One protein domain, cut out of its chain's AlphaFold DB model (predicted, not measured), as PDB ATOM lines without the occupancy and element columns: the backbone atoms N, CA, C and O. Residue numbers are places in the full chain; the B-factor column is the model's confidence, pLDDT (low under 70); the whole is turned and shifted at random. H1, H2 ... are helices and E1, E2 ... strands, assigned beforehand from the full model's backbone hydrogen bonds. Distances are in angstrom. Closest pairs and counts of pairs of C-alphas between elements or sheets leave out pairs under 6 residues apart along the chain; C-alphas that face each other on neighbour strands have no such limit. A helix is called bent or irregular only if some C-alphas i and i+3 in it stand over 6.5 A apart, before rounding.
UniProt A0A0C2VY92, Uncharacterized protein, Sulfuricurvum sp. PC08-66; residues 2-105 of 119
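This is residues 2 to 105 of the 119 residues of an uncharacterized protein of Sulfuricurvum sp. PC08-66 (UniProt A0A0C2VY92). Look for a long helix, H1, as the spine of a rod: at one end H2 folds back beside it with the small strand hairpin of E1 and E2 packed on H2, and toward the other end H3 packs on H1. Residues 22 to 30 of H1 stand free between these two groups, and residues 98 to 104 stick out. The printed part has 104 residues, with three named helices and two named strands in the order H1, H2, E1, E2, H3; the sheet E1 - E2 is antiparallel and the class is mostly helix. It is extended, with a radius of gyration of the C-alphas of 21.9 A and spans of 72 by 24 by 19 A.

Start at the hairpin of E1, residues 63 to 67, and E2, residues 70 to 74, antiparallel at 165 degrees, where N 65 and O 72 are within hydrogen-bond range at 2.9 A. The closest C-alphas of E2 and H2, residues 46 to 59, are those of Gly 73 and Leu 57, 6.3 A apart. H2 and H1, residues 2 to 39, form a helical hairpin, opposite ways at a shallow tilt of 28 degrees. H1 touches H2 with residues 35 to 39 alone; the closest C-alphas are those of Val 38 and Lys 49, 6.1 A apart. H1 touches H3, residues 80 to 103, with residues 6 to 20 alone; the closest C-alphas are those of Leu 17 and Gly 81, 4.3 A apart. They run opposite ways at 36 degrees, only just a steep tilt. H2 and H3 are apart. Every O i to N i+4 pair is within hydrogen-bond range in H2 and H3, and 32 of 34 in H1.

Find C-alpha 63 at (8.688, -47.399, -36.116), where E1 begins its 13.4 A; E2 covers 13.2 A and H2 20.1 A. From C-alpha 2 at (37.384, -25.523, -53.141) H1 runs 53.6 A, with a kink of 41 degrees near residue 9; it is irregular, only just, with C-alphas 7 and 10 at 7.0 A. H3 runs 34.9 A to C-alpha 103 at (23.051, -4.392, -60.148).

The C-alphas farthest apart, those of Gly 43 and Tyr 103, are 72.9 A apart. The printed part has no cut; the link H1 to H2 is short and the other three are tight. The mean pLDDT of the printed part is 88.3, and no printed residue is under 70.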
ATOM      1  N   SER A   2      38.729 -25.574 -53.751       72.25
ATOM      2  CA  SER A   2      37.384 -25.523 -53.141       72.25
ATOM      3  C   SER A   2      36.282 -25.001 -54.077       72.25
ATOM      4  O   SER A   2      35.198 -25.572 -54.114       72.25
ATOM      5  N   THR A   3      36.563 -23.982 -54.894       73.75
ATOM      6  CA  THR A   3      35.576 -23.368 -55.804       73.75
ATOM      7  C   THR A   3      35.113 -24.307 -56.920       73.75
ATOM      8  O   THR A   3      33.952 -24.279 -57.315       73.75
ATOM      9  N   VAL A   4      36.007 -25.174 -57.411       75.50
ATOM     10  CA  VAL A   4      35.680 -26.157 -58.456       75.50
ATOM     11  C   VAL A   4      34.739 -27.221 -57.892       75.50
ATOM     12  O   VAL A   4      33.712 -27.508 -58.494       75.50
ATOM     13  N   LEU A   5      35.029 -27.726 -56.689       73.44
ATOM     14  CA  LEU A   5      34.159 -28.659 -55.966       73.44
ATOM     15  C   LEU A   5      32.756 -28.085 -55.713       73.44
ATOM     16  O   LEU A   5      31.771 -28.800 -55.878       73.44
ATOM     17  N   MET A   6      32.648 -26.794 -55.381       74.88
ATOM     18  CA  MET A   6      31.346 -26.142 -55.175       74.88
ATOM     19  C   MET A   6      30.506 -26.058 -56.453       74.88
ATOM     20  O   MET A   6      29.293 -26.217 -56.381       74.88
ATOM     21  N   MET A   7      31.117 -25.868 -57.627       78.81
ATOM     22  CA  MET A   7      30.370 -25.855 -58.895       78.81
ATOM     23  C   MET A   7      29.779 -27.227 -59.243       78.81
ATOM     24  O   MET A   7      28.719 -27.301 -59.860       78.81
ATOM     25  N   PHE A   8      30.423 -28.311 -58.805       86.06
ATOM     26  CA  PHE A   8      29.941 -29.671 -59.046       86.06
ATOM     27  C   PHE A   8      29.032 -30.215 -57.941       86.06
ATOM     28  O   PHE A   8      28.424 -31.265 -58.142       86.06
ATOM     29  N   ILE A   9      28.864 -29.512 -56.815       87.88
ATOM     30  CA  ILE A   9      28.076 -30.014 -55.677       87.88
ATOM     31  C   ILE A   9      26.617 -30.292 -56.049       87.88
ATOM     32  O   ILE A   9      26.028 -31.267 -55.590       87.88
ATOM     33  N   LEU A  10      26.050 -29.467 -56.930       88.31
ATOM     34  CA  LEU A  10      24.661 -29.565 -57.352       88.31
ATOM     35  C   LEU A  10      24.455 -30.686 -58.389       88.31
ATOM     36  O   LEU A  10      23.602 -31.537 -58.141       88.31
ATOM     37  N   PRO A  11      25.257 -30.796 -59.472       90.75
ATOM     38  CA  PRO A  11      25.246 -31.979 -60.337       90.75
ATOM     39  C   PRO A  11      25.470 -33.297 -59.584       90.75
ATOM     40  O   PRO A  11      24.754 -34.269 -59.822       90.75
ATOM     41  N   ILE A  12      26.425 -33.323 -58.646       90.50
ATOM     42  CA  ILE A  12      26.705 -34.501 -57.815       90.50
ATOM     43  C   ILE A  12      25.492 -34.818 -56.935       90.50
ATOM     44  O   ILE A  12      25.031 -35.956 -56.924       90.50
ATOM     45  N   GLY A  13      24.923 -33.821 -56.252       90.81
ATOM     46  CA  GLY A  13      23.725 -33.996 -55.433       90.81
ATOM     47  C   GLY A  13      22.540 -34.556 -56.222       90.81
ATOM     48  O   GLY A  13      21.875 -35.478 -55.752       90.81
ATOM     49  N   PHE A  14      22.313 -34.067 -57.446       92.44
ATOM     50  CA  PHE A  14      21.273 -34.600 -58.329       92.44
ATOM     51  C   PHE A  14      21.533 -36.045 -58.750       92.44
ATOM     52  O   PHE A  14      20.598 -36.845 -58.761       92.44
ATOM     53  N   ALA A  15      22.782 -36.400 -59.061       92.62
ATOM     54  CA  ALA A  15      23.141 -37.779 -59.367       92.62
ATOM     55  C   ALA A  15      22.843 -38.700 -58.172       92.62
ATOM     56  O   ALA A  15      22.165 -39.713 -58.339       92.62
ATOM     57  N   PHE A  16      23.261 -38.318 -56.962       92.75
ATOM     58  CA  PHE A  16      22.961 -39.074 -55.742       92.75
ATOM     59  C   PHE A  16      21.457 -39.198 -55.487       92.75
ATOM     60  O   PHE A  16      20.988 -40.306 -55.245       92.75
ATOM     61  N   LEU A  17      20.685 -38.111 -55.610       92.62
ATOM     62  CA  LEU A  17      19.222 -38.166 -55.490       92.62
ATOM     63  C   LEU A  17      18.606 -39.151 -56.478       92.62
ATOM     64  O   LEU A  17      17.720 -39.922 -56.117       92.62
ATOM     65  N   TYR A  18      19.064 -39.129 -57.728       92.44
ATOM     66  CA  TYR A  18      18.560 -40.033 -58.751       92.44
ATOM     67  C   TYR A  18      18.806 -41.502 -58.381       92.44
ATOM     68  O   TYR A  18      17.891 -42.320 -58.505       92.44
ATOM     69  N   TYR A  19      19.996 -41.835 -57.877       91.94
ATOM     70  CA  TYR A  19      20.285 -43.180 -57.375       91.94
ATOM     71  C   TYR A  19      19.439 -43.534 -56.147       91.94
ATOM     72  O   TYR A  19      18.787 -44.576 -56.154       91.94
ATOM     73  N   GLU A  20      19.335 -42.644 -55.158       90.56
ATOM     74  CA  GLU A  20      18.509 -42.860 -53.962       90.56
ATOM     75  C   GLU A  20      17.034 -43.115 -54.315       90.56
ATOM     76  O   GLU A  20      16.393 -43.996 -53.736       90.56
ATOM     77  N   PHE A  21      16.482 -42.408 -55.308       88.75
ATOM     78  CA  PHE A  21      15.119 -42.660 -55.784       88.75
ATOM     79  C   PHE A  21      14.964 -44.037 -56.431       88.75
ATOM     80  O   PHE A  21      13.922 -44.679 -56.263       88.75
ATOM     81  N   ARG A  22      15.969 -44.504 -57.175       90.00
ATOM     82  CA  ARG A  22      15.947 -45.842 -57.783       90.00
ATOM     83  C   ARG A  22      16.072 -46.937 -56.735       90.00
ATOM     84  O   ARG A  22      15.309 -47.901 -56.788       90.00
ATOM     85  N   ASP A  23      16.963 -46.764 -55.770       87.62
ATOM     86  CA  ASP A  23      17.161 -47.728 -54.690       87.62
ATOM     87  C   ASP A  23      15.921 -47.817 -53.805       87.62
ATOM     88  O   ASP A  23      15.477 -48.919 -53.480       87.62
ATOM     89  N   LYS A  24      15.270 -46.682 -53.521       86.31
ATOM     90  CA  LYS A  24      13.984 -46.660 -52.818       86.31
ATOM     91  C   LYS A  24      12.912 -47.458 -53.562       86.31
ATOM     92  O   LYS A  24      12.202 -48.232 -52.933       86.31
ATOM     93  N   LYS A  25      12.803 -47.304 -54.889       87.50
ATOM     94  CA  LYS A  25      11.856 -48.089 -55.705       87.50
ATOM     95  C   LYS A  25      12.164 -49.583 -55.664       87.50
ATOM     96  O   LYS A  25      11.252 -50.387 -55.518       87.50
ATOM     97  N   ARG A  26      13.440 -49.956 -55.775       86.31
ATOM     98  CA  ARG A  26      13.865 -51.360 -55.708       86.31
ATOM     99  C   ARG A  26      13.547 -51.974 -54.348       86.31
ATOM    100  O   ARG A  26      13.037 -53.085 -54.290       86.31
ATOM    101  N   TYR A  27      13.843 -51.250 -53.275       85.06
ATOM    102  CA  TYR A  27      13.562 -51.686 -51.914       85.06
ATOM    103  C   TYR A  27      12.057 -51.829 -51.672       85.06
ATOM    104  O   TYR A  27      11.630 -52.840 -51.130       85.06
ATOM    105  N   GLN A  28      11.250 -50.878 -52.155       87.56
ATOM    106  CA  GLN A  28       9.791 -50.977 -52.104       87.56
ATOM    107  C   GLN A  28       9.281 -52.238 -52.812       87.56
ATOM    108  O   GLN A  28       8.464 -52.945 -52.244       87.56
ATOM    109  N   GLY A  29       9.833 -52.584 -53.979       88.38
ATOM    110  CA  GLY A  29       9.449 -53.810 -54.684       88.38
ATOM    111  C   GLY A  29       9.657 -55.083 -53.856       88.38
ATOM    112  O   GLY A  29       8.816 -55.968 -53.889       88.38
ATOM    113  N   VAL A  30      10.725 -55.160 -53.053       89.00
ATOM    114  CA  VAL A  30      10.946 -56.300 -52.138       89.00
ATOM    115  C   VAL A  30       9.875 -56.360 -51.045       89.00
ATOM    116  O   VAL A  30       9.434 -57.445 -50.675       89.00
ATOM    117  N   PHE A  31       9.446 -55.204 -50.530       89.62
ATOM    118  CA  PHE A  31       8.351 -55.133 -49.561       89.62
ATOM    119  C   PHE A  31       7.023 -55.545 -50.182       89.62
ATOM    120  O   PHE A  31       6.297 -56.319 -49.567       89.62
ATOM    121  N   ASP A  32       6.724 -55.051 -51.381       90.69
ATOM    122  CA  ASP A  32       5.472 -55.338 -52.074       90.69
ATOM    123  C   ASP A  32       5.357 -56.843 -52.359       90.69
ATOM    124  O   ASP A  32       4.350 -57.447 -52.002       90.69
ATOM    125  N   THR A  33       6.428 -57.481 -52.855       92.69
ATOM    126  CA  THR A  33       6.468 -58.941 -53.045       92.69
ATOM    127  C   THR A  33       6.260 -59.701 -51.734       92.69
ATOM    128  O   THR A  33       5.472 -60.638 -51.689       92.69
ATOM    129  N   PHE A  34       6.908 -59.288 -50.639       90.69
ATOM    130  CA  PHE A  34       6.713 -59.935 -49.337       90.69
ATOM    131  C   PHE A  34       5.271 -59.790 -48.822       90.69
ATOM    132  O   PHE A  34       4.713 -60.727 -48.254       90.69
ATOM    133  N   ILE A  35       4.660 -58.617 -49.006       90.12
ATOM    134  CA  ILE A  35       3.271 -58.371 -48.605       90.12
ATOM    135  C   ILE A  35       2.322 -59.244 -49.431       90.12
ATOM    136  O   ILE A  35       1.426 -59.857 -48.854       90.12
ATOM    137  N   GLU A  36       2.540 -59.344 -50.744       92.00
ATOM    138  CA  GLU A  36       1.774 -60.225 -51.632       92.00
ATOM    139  C   GLU A  36       1.899 -61.701 -51.223       92.00
ATOM    140  O   GLU A  36       0.892 -62.401 -51.147       92.00
ATOM    141  N   GLU A  37       3.103 -62.172 -50.886       91.56
ATOM    142  CA  GLU A  37       3.337 -63.547 -50.418       91.56
ATOM    143  C   GLU A  37       2.617 -63.853 -49.096       91.56
ATOM    144  O   GLU A  37       2.027 -64.925 -48.934       91.56
ATOM    145  N   VAL A  38       2.646 -62.920 -48.139       89.62
ATOM    146  CA  VAL A  38       1.949 -63.074 -46.852       89.62
ATOM    147  C   VAL A  38       0.434 -63.014 -47.037       89.62
ATOM    148  O   VAL A  38      -0.291 -63.733 -46.345       89.62
ATOM    149  N   ASP A  39      -0.060 -62.183 -47.955       89.06
ATOM    150  CA  ASP A  39      -1.492 -62.062 -48.203       89.06
ATOM    151  C   ASP A  39      -2.067 -63.248 -48.990       89.06
ATOM    152  O   ASP A  39      -3.156 -63.724 -48.673       89.06
ATOM    153  N   ALA A  40      -1.309 -63.809 -49.933       90.94
ATOM    154  CA  ALA A  40      -1.697 -65.012 -50.670       90.94
ATOM    155  C   ALA A  40      -1.705 -66.291 -49.805       90.94
ATOM    156  O   ALA A  40      -2.158 -67.344 -50.255       90.94
ATOM    157  N   ASN A  41      -1.193 -66.234 -48.572       89.00
ATOM    158  CA  ASN A  41      -1.160 -67.382 -47.674       89.00
ATOM    159  C   ASN A  41      -2.473 -67.517 -46.883       89.00
ATOM    160  O   ASN A  41      -2.685 -66.855 -45.862       89.00
ATOM    161  N   ASP A  42      -3.331 -68.434 -47.336       85.50
ATOM    162  CA  ASP A  42      -4.620 -68.767 -46.708       85.50
ATOM    163  C   ASP A  42      -4.486 -69.411 -45.314       85.50
ATOM    164  O   ASP A  42      -5.461 -69.505 -44.567       85.50
ATOM    165  N   GLY A  43      -3.281 -69.851 -44.935       85.56
ATOM    166  CA  GLY A  43      -2.999 -70.425 -43.619       85.56
ATOM    167  C   GLY A  43      -2.922 -69.395 -42.488       85.56
ATOM    168  O   GLY A  43      -2.921 -69.784 -41.317       85.56
ATOM    169  N   TYR A  44      -2.862 -68.097 -42.805       85.94
ATOM    170  CA  TYR A  44      -2.778 -67.030 -41.810       85.94
ATOM    171  C   TYR A  44      -4.101 -66.298 -41.614       85.94
ATOM    172  O   TYR A  44      -4.741 -65.826 -42.553       85.94
ATOM    173  N   THR A  45      -4.457 -66.090 -40.349       89.00
ATOM    174  CA  THR A  45      -5.498 -65.122 -39.983       89.00
ATOM    175  C   THR A  45      -5.027 -63.692 -40.276       89.00
ATOM    176  O   THR A  45      -3.833 -63.394 -40.222       89.00
ATOM    177  N   ASN A  46      -5.960 -62.763 -40.511       84.81
ATOM    178  CA  ASN A  46      -5.629 -61.354 -40.784       84.81
ATOM    179  C   ASN A  46      -4.733 -60.719 -39.703       84.81
ATOM    180  O   ASN A  46      -3.856 -59.918 -40.014       84.81
ATOM    181  N   ALA A  47      -4.913 -61.109 -38.437       85.94
ATOM    182  CA  ALA A  47      -4.068 -60.650 -37.337       85.94
ATOM    183  C   ALA A  47      -2.620 -61.158 -37.462       85.94
ATOM    184  O   ALA A  47      -1.683 -60.386 -37.274       85.94
ATOM    185  N   GLN A  48      -2.430 -62.425 -37.841       87.94
ATOM    186  CA  GLN A  48      -1.102 -63.017 -38.047       87.94
ATOM    187  C   GLN A  48      -0.390 -62.417 -39.262       87.94
ATOM    188  O   GLN A  48       0.809 -62.149 -39.194       87.94
ATOM    189  N   LYS A  49      -1.125 -62.134 -40.347       88.44
ATOM    190  CA  LYS A  49      -0.584 -61.421 -41.515       88.44
ATOM    191  C   LYS A  49      -0.038 -60.047 -41.115       88.44
ATOM    192  O   LYS A  49       1.108 -59.718 -41.423       88.44
ATOM    193  N   LEU A  50      -0.824 -59.273 -40.361       88.12
ATOM    194  CA  LEU A  50      -0.406 -57.962 -39.850       88.12
ATOM    195  C   LEU A  50       0.799 -58.057 -38.905       88.12
ATOM    196  O   LEU A  50       1.690 -57.208 -38.970       88.12
ATOM    197  N   GLU A  51       0.861 -59.085 -38.058       89.25
ATOM    198  CA  GLU A  51       2.005 -59.317 -37.173       89.25
ATOM    199  C   GLU A  51       3.284 -59.630 -37.965       89.25
ATOM    200  O   GLU A  51       4.339 -59.054 -37.686       89.25
ATOM    201  N   HIS A  52       3.201 -60.486 -38.989       88.88
ATOM    202  CA  HIS A  52       4.338 -60.822 -39.848       88.88
ATOM    203  C   HIS A  52       4.868 -59.603 -40.608       88.88
ATOM    204  O   HIS A  52       6.078 -59.350 -40.599       88.88
ATOM    205  N   ILE A  53       3.970 -58.806 -41.192       89.94
ATOM    206  CA  ILE A  53       4.317 -57.545 -41.860       89.94
ATOM    207  C   ILE A  53       4.947 -56.565 -40.859       89.94
ATOM    208  O   ILE A  53       5.958 -55.927 -41.158       89.94
ATOM    209  N   GLY A  54       4.414 -56.484 -39.638       88.94
ATOM    210  CA  GLY A  54       4.960 -55.616 -38.595       88.94
ATOM    211  C   GLY A  54       6.335 -56.006 -38.111       88.94
ATOM    212  O   GLY A  54       7.202 -55.141 -37.980       88.94
ATOM    213  N   ARG A  55       6.579 -57.301 -37.923       89.94
ATOM    214  CA  ARG A  55       7.902 -57.804 -37.558       89.94
ATOM    215  C   ARG A  55       8.926 -57.487 -38.644       89.94
ATOM    216  O   ARG A  55      10.028 -57.048 -38.332       89.94
ATOM    217  N   MET A  56       8.552 -57.646 -39.911       90.06
ATOM    218  CA  MET A  56       9.413 -57.322 -41.050       90.06
ATOM    219  C   MET A  56       9.749 -55.818 -41.100       90.06
ATOM    220  O   MET A  56      10.917 -55.451 -41.251       90.06
ATOM    221  N   LEU A  57       8.767 -54.939 -40.875       89.94
ATOM    222  CA  LEU A  57       8.987 -53.492 -40.768       89.94
ATOM    223  C   LEU A  57       9.914 -53.129 -39.594       89.94
ATOM    224  O   LEU A  57      10.859 -52.358 -39.776       89.94
ATOM    225  N   GLN A  58       9.701 -53.721 -38.417       88.94
ATOM    226  CA  GLN A  58      10.556 -53.506 -37.243       88.94
ATOM    227  C   GLN A  58      12.001 -53.963 -37.485       88.94
ATOM    228  O   GLN A  58      12.930 -53.218 -37.177       88.94
ATOM    229  N   LEU A  59      12.204 -55.137 -38.097       89.88
ATOM    230  CA  LEU A  59      13.537 -55.647 -38.456       89.88
ATOM    231  C   LEU A  59      14.281 -54.705 -39.411       89.88
ATOM    232  O   LEU A  59      15.503 -54.597 -39.355       89.88
ATOM    233  N   ASN A  60      13.546 -53.979 -40.252       87.38
ATOM    234  CA  ASN A  60      14.098 -52.978 -41.161       87.38
ATOM    235  C   ASN A  60      14.228 -51.574 -40.536       87.38
ATOM    236  O   ASN A  60      14.563 -50.605 -41.231       87.38
ATOM    237  N   GLY A  61      13.999 -51.448 -39.226       86.50
ATOM    238  CA  GLY A  61      14.158 -50.209 -38.467       86.50
ATOM    239  C   GLY A  61      13.056 -49.180 -38.714       86.50
ATOM    240  O   GLY A  61      13.328 -47.981 -38.651       86.50
ATOM    241  N   TYR A  62      11.845 -49.624 -39.058       89.94
ATOM    242  CA  TYR A  62      10.661 -48.768 -39.076       89.94
ATOM    243  C   TYR A  62      10.012 -48.742 -37.688       89.94
ATOM    244  O   TYR A  62       9.827 -49.780 -37.052       89.94
ATOM    245  N   GLU A  63       9.596 -47.558 -37.249       87.81
ATOM    246  CA  GLU A  63       8.688 -47.399 -36.116       87.81
ATOM    247  C   GLU A  63       7.294 -47.839 -36.562       87.81
ATOM    248  O   GLU A  63       6.745 -47.296 -37.521       87.81
ATOM    249  N   THR A  64       6.740 -48.861 -35.916       87.44
ATOM    250  CA  THR A  64       5.467 -49.464 -36.323       87.44
ATOM    251  C   THR A  64       4.356 -49.090 -35.356       87.44
ATOM    252  O   THR A  64       4.485 -49.250 -34.146       87.44
ATOM    253  N   HIS A  65       3.233 -48.633 -35.904       84.31
ATOM    254  CA  HIS A  65       1.989 -48.460 -35.167       84.31
ATOM    255  C   HIS A  65       0.965 -49.458 -35.697       84.31
ATOM    256  O   HIS A  65       0.545 -49.382 -36.856       84.31
ATOM    257  N   LEU A  66       0.590 -50.411 -34.842       79.00
ATOM    258  CA  LEU A  66      -0.432 -51.404 -35.143       79.00
ATOM    259  C   LEU A  66      -1.809 -50.867 -34.738       79.00
ATOM    260  O   LEU A  66      -1.997 -50.358 -33.636       79.00
ATOM    261  N   SER A  67      -2.778 -51.014 -35.629       77.81
ATOM    262  CA  SER A  67      -4.205 -50.822 -35.375       77.81
ATOM    263  C   SER A  67      -4.935 -52.097 -35.801       77.81
ATOM    264  O   SER A  67      -4.403 -52.872 -36.591       77.81
ATOM    265  N   ASN A  68      -6.175 -52.297 -35.345       73.56
ATOM    266  CA  ASN A  68      -6.943 -53.534 -35.585       73.56
ATOM    267  C   ASN A  68      -7.068 -53.953 -37.064       73.56
ATOM    268  O   ASN A  68      -7.327 -55.114 -37.351       73.56
ATOM    269  N   THR A  69      -6.910 -53.016 -38.000       79.88
ATOM    270  CA  THR A  69      -7.089 -53.241 -39.443       79.88
ATOM    271  C   THR A  69      -5.934 -52.730 -40.297       79.88
ATOM    272  O   THR A  69      -5.981 -52.853 -41.517       79.88
ATOM    273  N   LYS A  70      -4.915 -52.108 -39.697       83.31
ATOM    274  CA  LYS A  70      -3.830 -51.476 -40.453       83.31
ATOM    275  C   LYS A  70      -2.538 -51.460 -39.663       83.31
ATOM    276  O   LYS A  70      -2.545 -51.280 -38.446       83.31
ATOM    277  N   ILE A  71      -1.436 -51.543 -40.389       85.38
ATOM    278  CA  ILE A  71      -0.107 -51.297 -39.862       85.38
ATOM    279  C   ILE A  71       0.539 -50.149 -40.627       85.38
ATOM    280  O   ILE A  71       0.457 -50.086 -41.853       85.38
ATOM    281  N   VAL A  72       1.152 -49.221 -39.898       87.38
ATOM    282  CA  VAL A  72       1.882 -48.097 -40.490       87.38
ATOM    283  C   VAL A  72       3.307 -48.107 -39.955       87.38
ATOM    284  O   VAL A  72       3.509 -48.060 -38.744       87.38
ATOM    285  N   GLY A  73       4.279 -48.196 -40.863       85.94
ATOM    286  CA  GLY A  73       5.704 -48.091 -40.563       85.94
ATOM    287  C   GLY A  73       6.244 -46.714 -40.946       85.94
ATOM    288  O   GLY A  73       6.139 -46.312 -42.104       85.94
ATOM    289  N   HIS A  74       6.864 -46.005 -40.006       86.50
ATOM    290  CA  HIS A  74       7.548 -44.738 -40.256       86.50
ATOM    291  C   HIS A  74       9.060 -44.907 -40.115       86.50
ATOM    292  O   HIS A  74       9.555 -45.437 -39.126       86.50
ATOM    293  N   LYS A  75       9.817 -44.426 -41.104       86.69
ATOM    294  CA  LYS A  75      11.278 -44.352 -41.035       86.69
ATOM    295  C   LYS A  75      11.743 -43.044 -41.647       86.69
ATOM    296  O   LYS A  75      11.414 -42.729 -42.791       86.69
ATOM    297  N   LYS A  76      12.519 -42.274 -40.885       85.50
ATOM    298  CA  LYS A  76      13.201 -41.088 -41.408       85.50
ATOM    299  C   LYS A  76      14.469 -41.546 -42.115       85.50
ATOM    300  O   LYS A  76      15.379 -42.072 -41.483       85.50
ATOM    301  N   LEU A  77      14.509 -41.364 -43.429       84.94
ATOM    302  CA  LEU A  77      15.693 -41.644 -44.232       84.94
ATOM    303  C   LEU A  77      16.443 -40.340 -44.465       84.94
ATOM    304  O   LEU A  77      15.878 -39.368 -44.966       84.94
ATOM    305  N   PHE A  78      17.715 -40.327 -44.082       85.38
ATOM    306  CA  PHE A  78      18.601 -39.223 -44.404       85.38
ATOM    307  C   PHE A  78      19.032 -39.345 -45.867       85.38
ATOM    308  O   PHE A  78      19.618 -40.352 -46.254       85.38
ATOM    309  N   SER A  79      18.710 -38.335 -46.673       89.81
ATOM    310  CA  SER A  79      19.062 -38.274 -48.093       89.81
ATOM    311  C   SER A  79      20.303 -37.406 -48.260       89.81
ATOM    312  O   SER A  79      20.259 -36.184 -48.083       89.81
ATOM    313  N   ILE A  80      21.422 -38.049 -48.587       89.56
ATOM    314  CA  ILE A  80      22.692 -37.367 -48.850       89.56
ATOM    315  C   ILE A  80      22.553 -36.544 -50.133       89.56
ATOM    316  O   ILE A  80      23.020 -35.404 -50.196       89.56
ATOM    317  N   GLY A  81      21.841 -37.082 -51.127       90.25
ATOM    318  CA  GLY A  81      21.516 -36.354 -52.348       90.25
ATOM    319  C   GLY A  81      20.760 -35.053 -52.065       90.25
ATOM    320  O   GLY A  81      21.170 -33.990 -52.536       90.25
ATOM    321  N   ALA A  82      19.688 -35.106 -51.265       90.88
ATOM    322  CA  ALA A  82      18.901 -33.920 -50.919       90.88
ATOM    323  C   ALA A  82      19.736 -32.878 -50.169       90.88
ATOM    324  O   ALA A  82      19.592 -31.683 -50.427       90.88
ATOM    325  N   LEU A  83      20.635 -33.320 -49.283       92.31
ATOM    326  CA  LEU A  83      21.557 -32.426 -48.587       92.31
ATOM    327  C   LEU A  83      22.461 -31.682 -49.575       92.31
ATOM    328  O   LEU A  83      22.550 -30.455 -49.515       92.31
ATOM    329  N   PHE A  84      23.102 -32.394 -50.504       92.44
ATOM    330  CA  PHE A  84      23.996 -31.769 -51.483       92.44
ATOM    331  C   PHE A  84      23.260 -30.823 -52.433       92.44
ATOM    332  O   PHE A  84      23.765 -29.739 -52.726       92.44
ATOM    333  N   VAL A  85      22.048 -31.186 -52.861       92.81
ATOM    334  CA  VAL A  85      21.199 -30.293 -53.660       92.81
ATOM    335  C   VAL A  85      20.818 -29.041 -52.870       92.81
ATOM    336  O   VAL A  85      20.938 -27.936 -53.398       92.81
ATOM    337  N   GLY A  86      20.436 -29.184 -51.599       91.94
ATOM    338  CA  GLY A  86      20.135 -28.052 -50.720       91.94
ATOM    339  C   GLY A  86      21.318 -27.091 -50.565       91.94
ATOM    340  O   GLY A  86      21.157 -25.880 -50.722       91.94
ATOM    341  N   LEU A  87      22.523 -27.622 -50.341       91.88
ATOM    342  CA  LEU A  87      23.751 -26.818 -50.282       91.88
ATOM    343  C   LEU A  87      24.067 -26.139 -51.620       91.88
ATOM    344  O   LEU A  87      24.461 -24.973 -51.644       91.88
ATOM    345  N   GLY A  88      23.861 -26.840 -52.735       89.81
ATOM    346  CA  GLY A  88      24.037 -26.284 -54.073       89.81
ATOM    347  C   GLY A  88      23.104 -25.104 -54.345       89.81
ATOM    348  O   GLY A  88      23.553 -24.063 -54.825       89.81
ATOM    349  N   PHE A  89      21.825 -25.219 -53.980       92.44
ATOM    350  CA  PHE A  89      20.871 -24.114 -54.106       92.44
ATOM    351  C   PHE A  89      21.215 -22.933 -53.204       92.44
ATOM    352  O   PHE A  89      21.084 -21.792 -53.643       92.44
ATOM    353  N   LEU A  90      21.690 -23.180 -51.981       92.19
ATOM    354  CA  LEU A  90      22.153 -22.119 -51.088       92.19
ATOM    355  C   LEU A  90      23.304 -21.331 -51.724       92.19
ATOM    356  O   LEU A  90      23.287 -20.100 -51.720       92.19
ATOM    357  N   TYR A  91      24.269 -22.032 -52.323       88.44
ATOM    358  CA  TYR A  91      25.395 -21.407 -53.013       88.44
ATOM    359  C   TYR A  91      24.950 -20.573 -54.224       88.44
ATOM    360  O   TYR A  91      25.329 -19.406 -54.347       88.44
ATOM    361  N   ILE A  92      24.098 -21.132 -55.090       89.62
ATOM    362  CA  ILE A  92      23.544 -20.402 -56.241       89.62
ATOM    363  C   ILE A  92      22.744 -19.183 -55.768       89.62
ATOM    364  O   ILE A  92      22.913 -18.089 -56.303       89.62
ATOM    365  N   GLY A  93      21.916 -19.342 -54.734       91.94
ATOM    366  CA  GLY A  93      21.133 -18.259 -54.146       91.94
ATOM    367  C   GLY A  93      22.005 -17.124 -53.615       91.94
ATOM    368  O   GLY A  93      21.699 -15.957 -53.857       91.94
ATOM    369  N   ALA A  94      23.128 -17.442 -52.966       91.44
ATOM    370  CA  ALA A  94      24.086 -16.443 -52.503       91.44
ATOM    371  C   ALA A  94      24.703 -15.651 -53.668       91.44
ATOM    372  O   ALA A  94      24.762 -14.422 -53.609       91.44
ATOM    373  N   ILE A  95      25.098 -16.326 -54.753       91.06
ATOM    374  CA  ILE A  95      25.622 -15.659 -55.957       91.06
ATOM    375  C   ILE A  95      24.565 -14.729 -56.559       91.06
ATOM    376  O   ILE A  95      24.855 -13.565 -56.841       91.06
ATOM    377  N   LEU A  96      23.332 -15.214 -56.722       94.38
ATOM    378  CA  LEU A  96      22.226 -14.418 -57.257       94.38
ATOM    379  C   LEU A  96      21.923 -13.201 -56.377       94.38
ATOM    380  O   LEU A  96      21.686 -12.114 -56.901       94.38
ATOM    381  N   TYR A  97      21.978 -13.355 -55.054       93.94
ATOM    382  CA  TYR A  97      21.788 -12.247 -54.121       93.94
ATOM    383  C   TYR A  97      22.882 -11.185 -54.254       93.94
ATOM    384  O   TYR A  97      22.576  -9.993 -54.262       93.94
ATOM    385  N   VAL A  98      24.145 -11.591 -54.400       94.19
ATOM    386  CA  VAL A  98      25.258 -10.655 -54.621       94.19
ATOM    387  C   VAL A  98      25.062  -9.886 -55.928       94.19
ATOM    388  O   VAL A  98      25.179  -8.660 -55.940       94.19
ATOM    389  N   LEU A  99      24.695 -10.570 -57.014       94.50
ATOM    390  CA  LEU A  99      24.383  -9.916 -58.288       94.50
ATOM    391  C   LEU A  99      23.208  -8.937 -58.141       94.50
ATOM    392  O   LEU A  99      23.298  -7.791 -58.577       94.50
ATOM    393  N   TYR A 100      22.133  -9.346 -57.470       95.50
ATOM    394  CA  TYR A 100      20.998  -8.472 -57.178       95.50
ATOM    395  C   TYR A 100      21.416  -7.230 -56.378       95.50
ATOM    396  O   TYR A 100      21.005  -6.113 -56.698       95.50
ATOM    397  N   PHE A 101      22.261  -7.404 -55.362       95.12
ATOM    398  CA  PHE A 101      22.747  -6.311 -54.529       95.12
ATOM    399  C   PHE A 101      23.525  -5.267 -55.337       95.12
ATOM    400  O   PHE A 101      23.291  -4.078 -55.154       95.12
ATOM    401  N   PHE A 102      24.409  -5.693 -56.242       94.12
ATOM    402  CA  PHE A 102      25.231  -4.764 -57.021       94.12
ATOM    403  C   PHE A 102      24.490  -4.112 -58.189       94.12
ATOM    404  O   PHE A 102      24.708  -2.933 -58.459       94.12
ATOM    405  N   TYR A 103      23.638  -4.861 -58.889       94.75
ATOM    406  CA  TYR A 103      23.051  -4.392 -60.148       94.75
ATOM    407  C   TYR A 103      21.620  -3.872 -60.015       94.75
ATOM    408  O   TYR A 103      21.185  -3.078 -60.844       94.75
ATOM    409  N   VAL A 104      20.872  -4.311 -59.000       94.38
ATOM    410  CA  VAL A 104      19.436  -4.009 -58.880       94.38
ATOM    411  C   VAL A 104      19.138  -3.141 -57.661       94.38
ATOM    412  O   VAL A 104      18.318  -2.222 -57.735       94.38
ATOM    413  N   LYS A 105      19.792  -3.403 -56.525       89.12
ATOM    414  CA  LYS A 105      19.513  -2.680 -55.283       89.12
ATOM    415  C   LYS A 105      20.095  -1.265 -55.340       89.12
ATOM    416  O   LYS A 105      21.303  -1.068 -55.257       89.12
TER     417      LYS A 105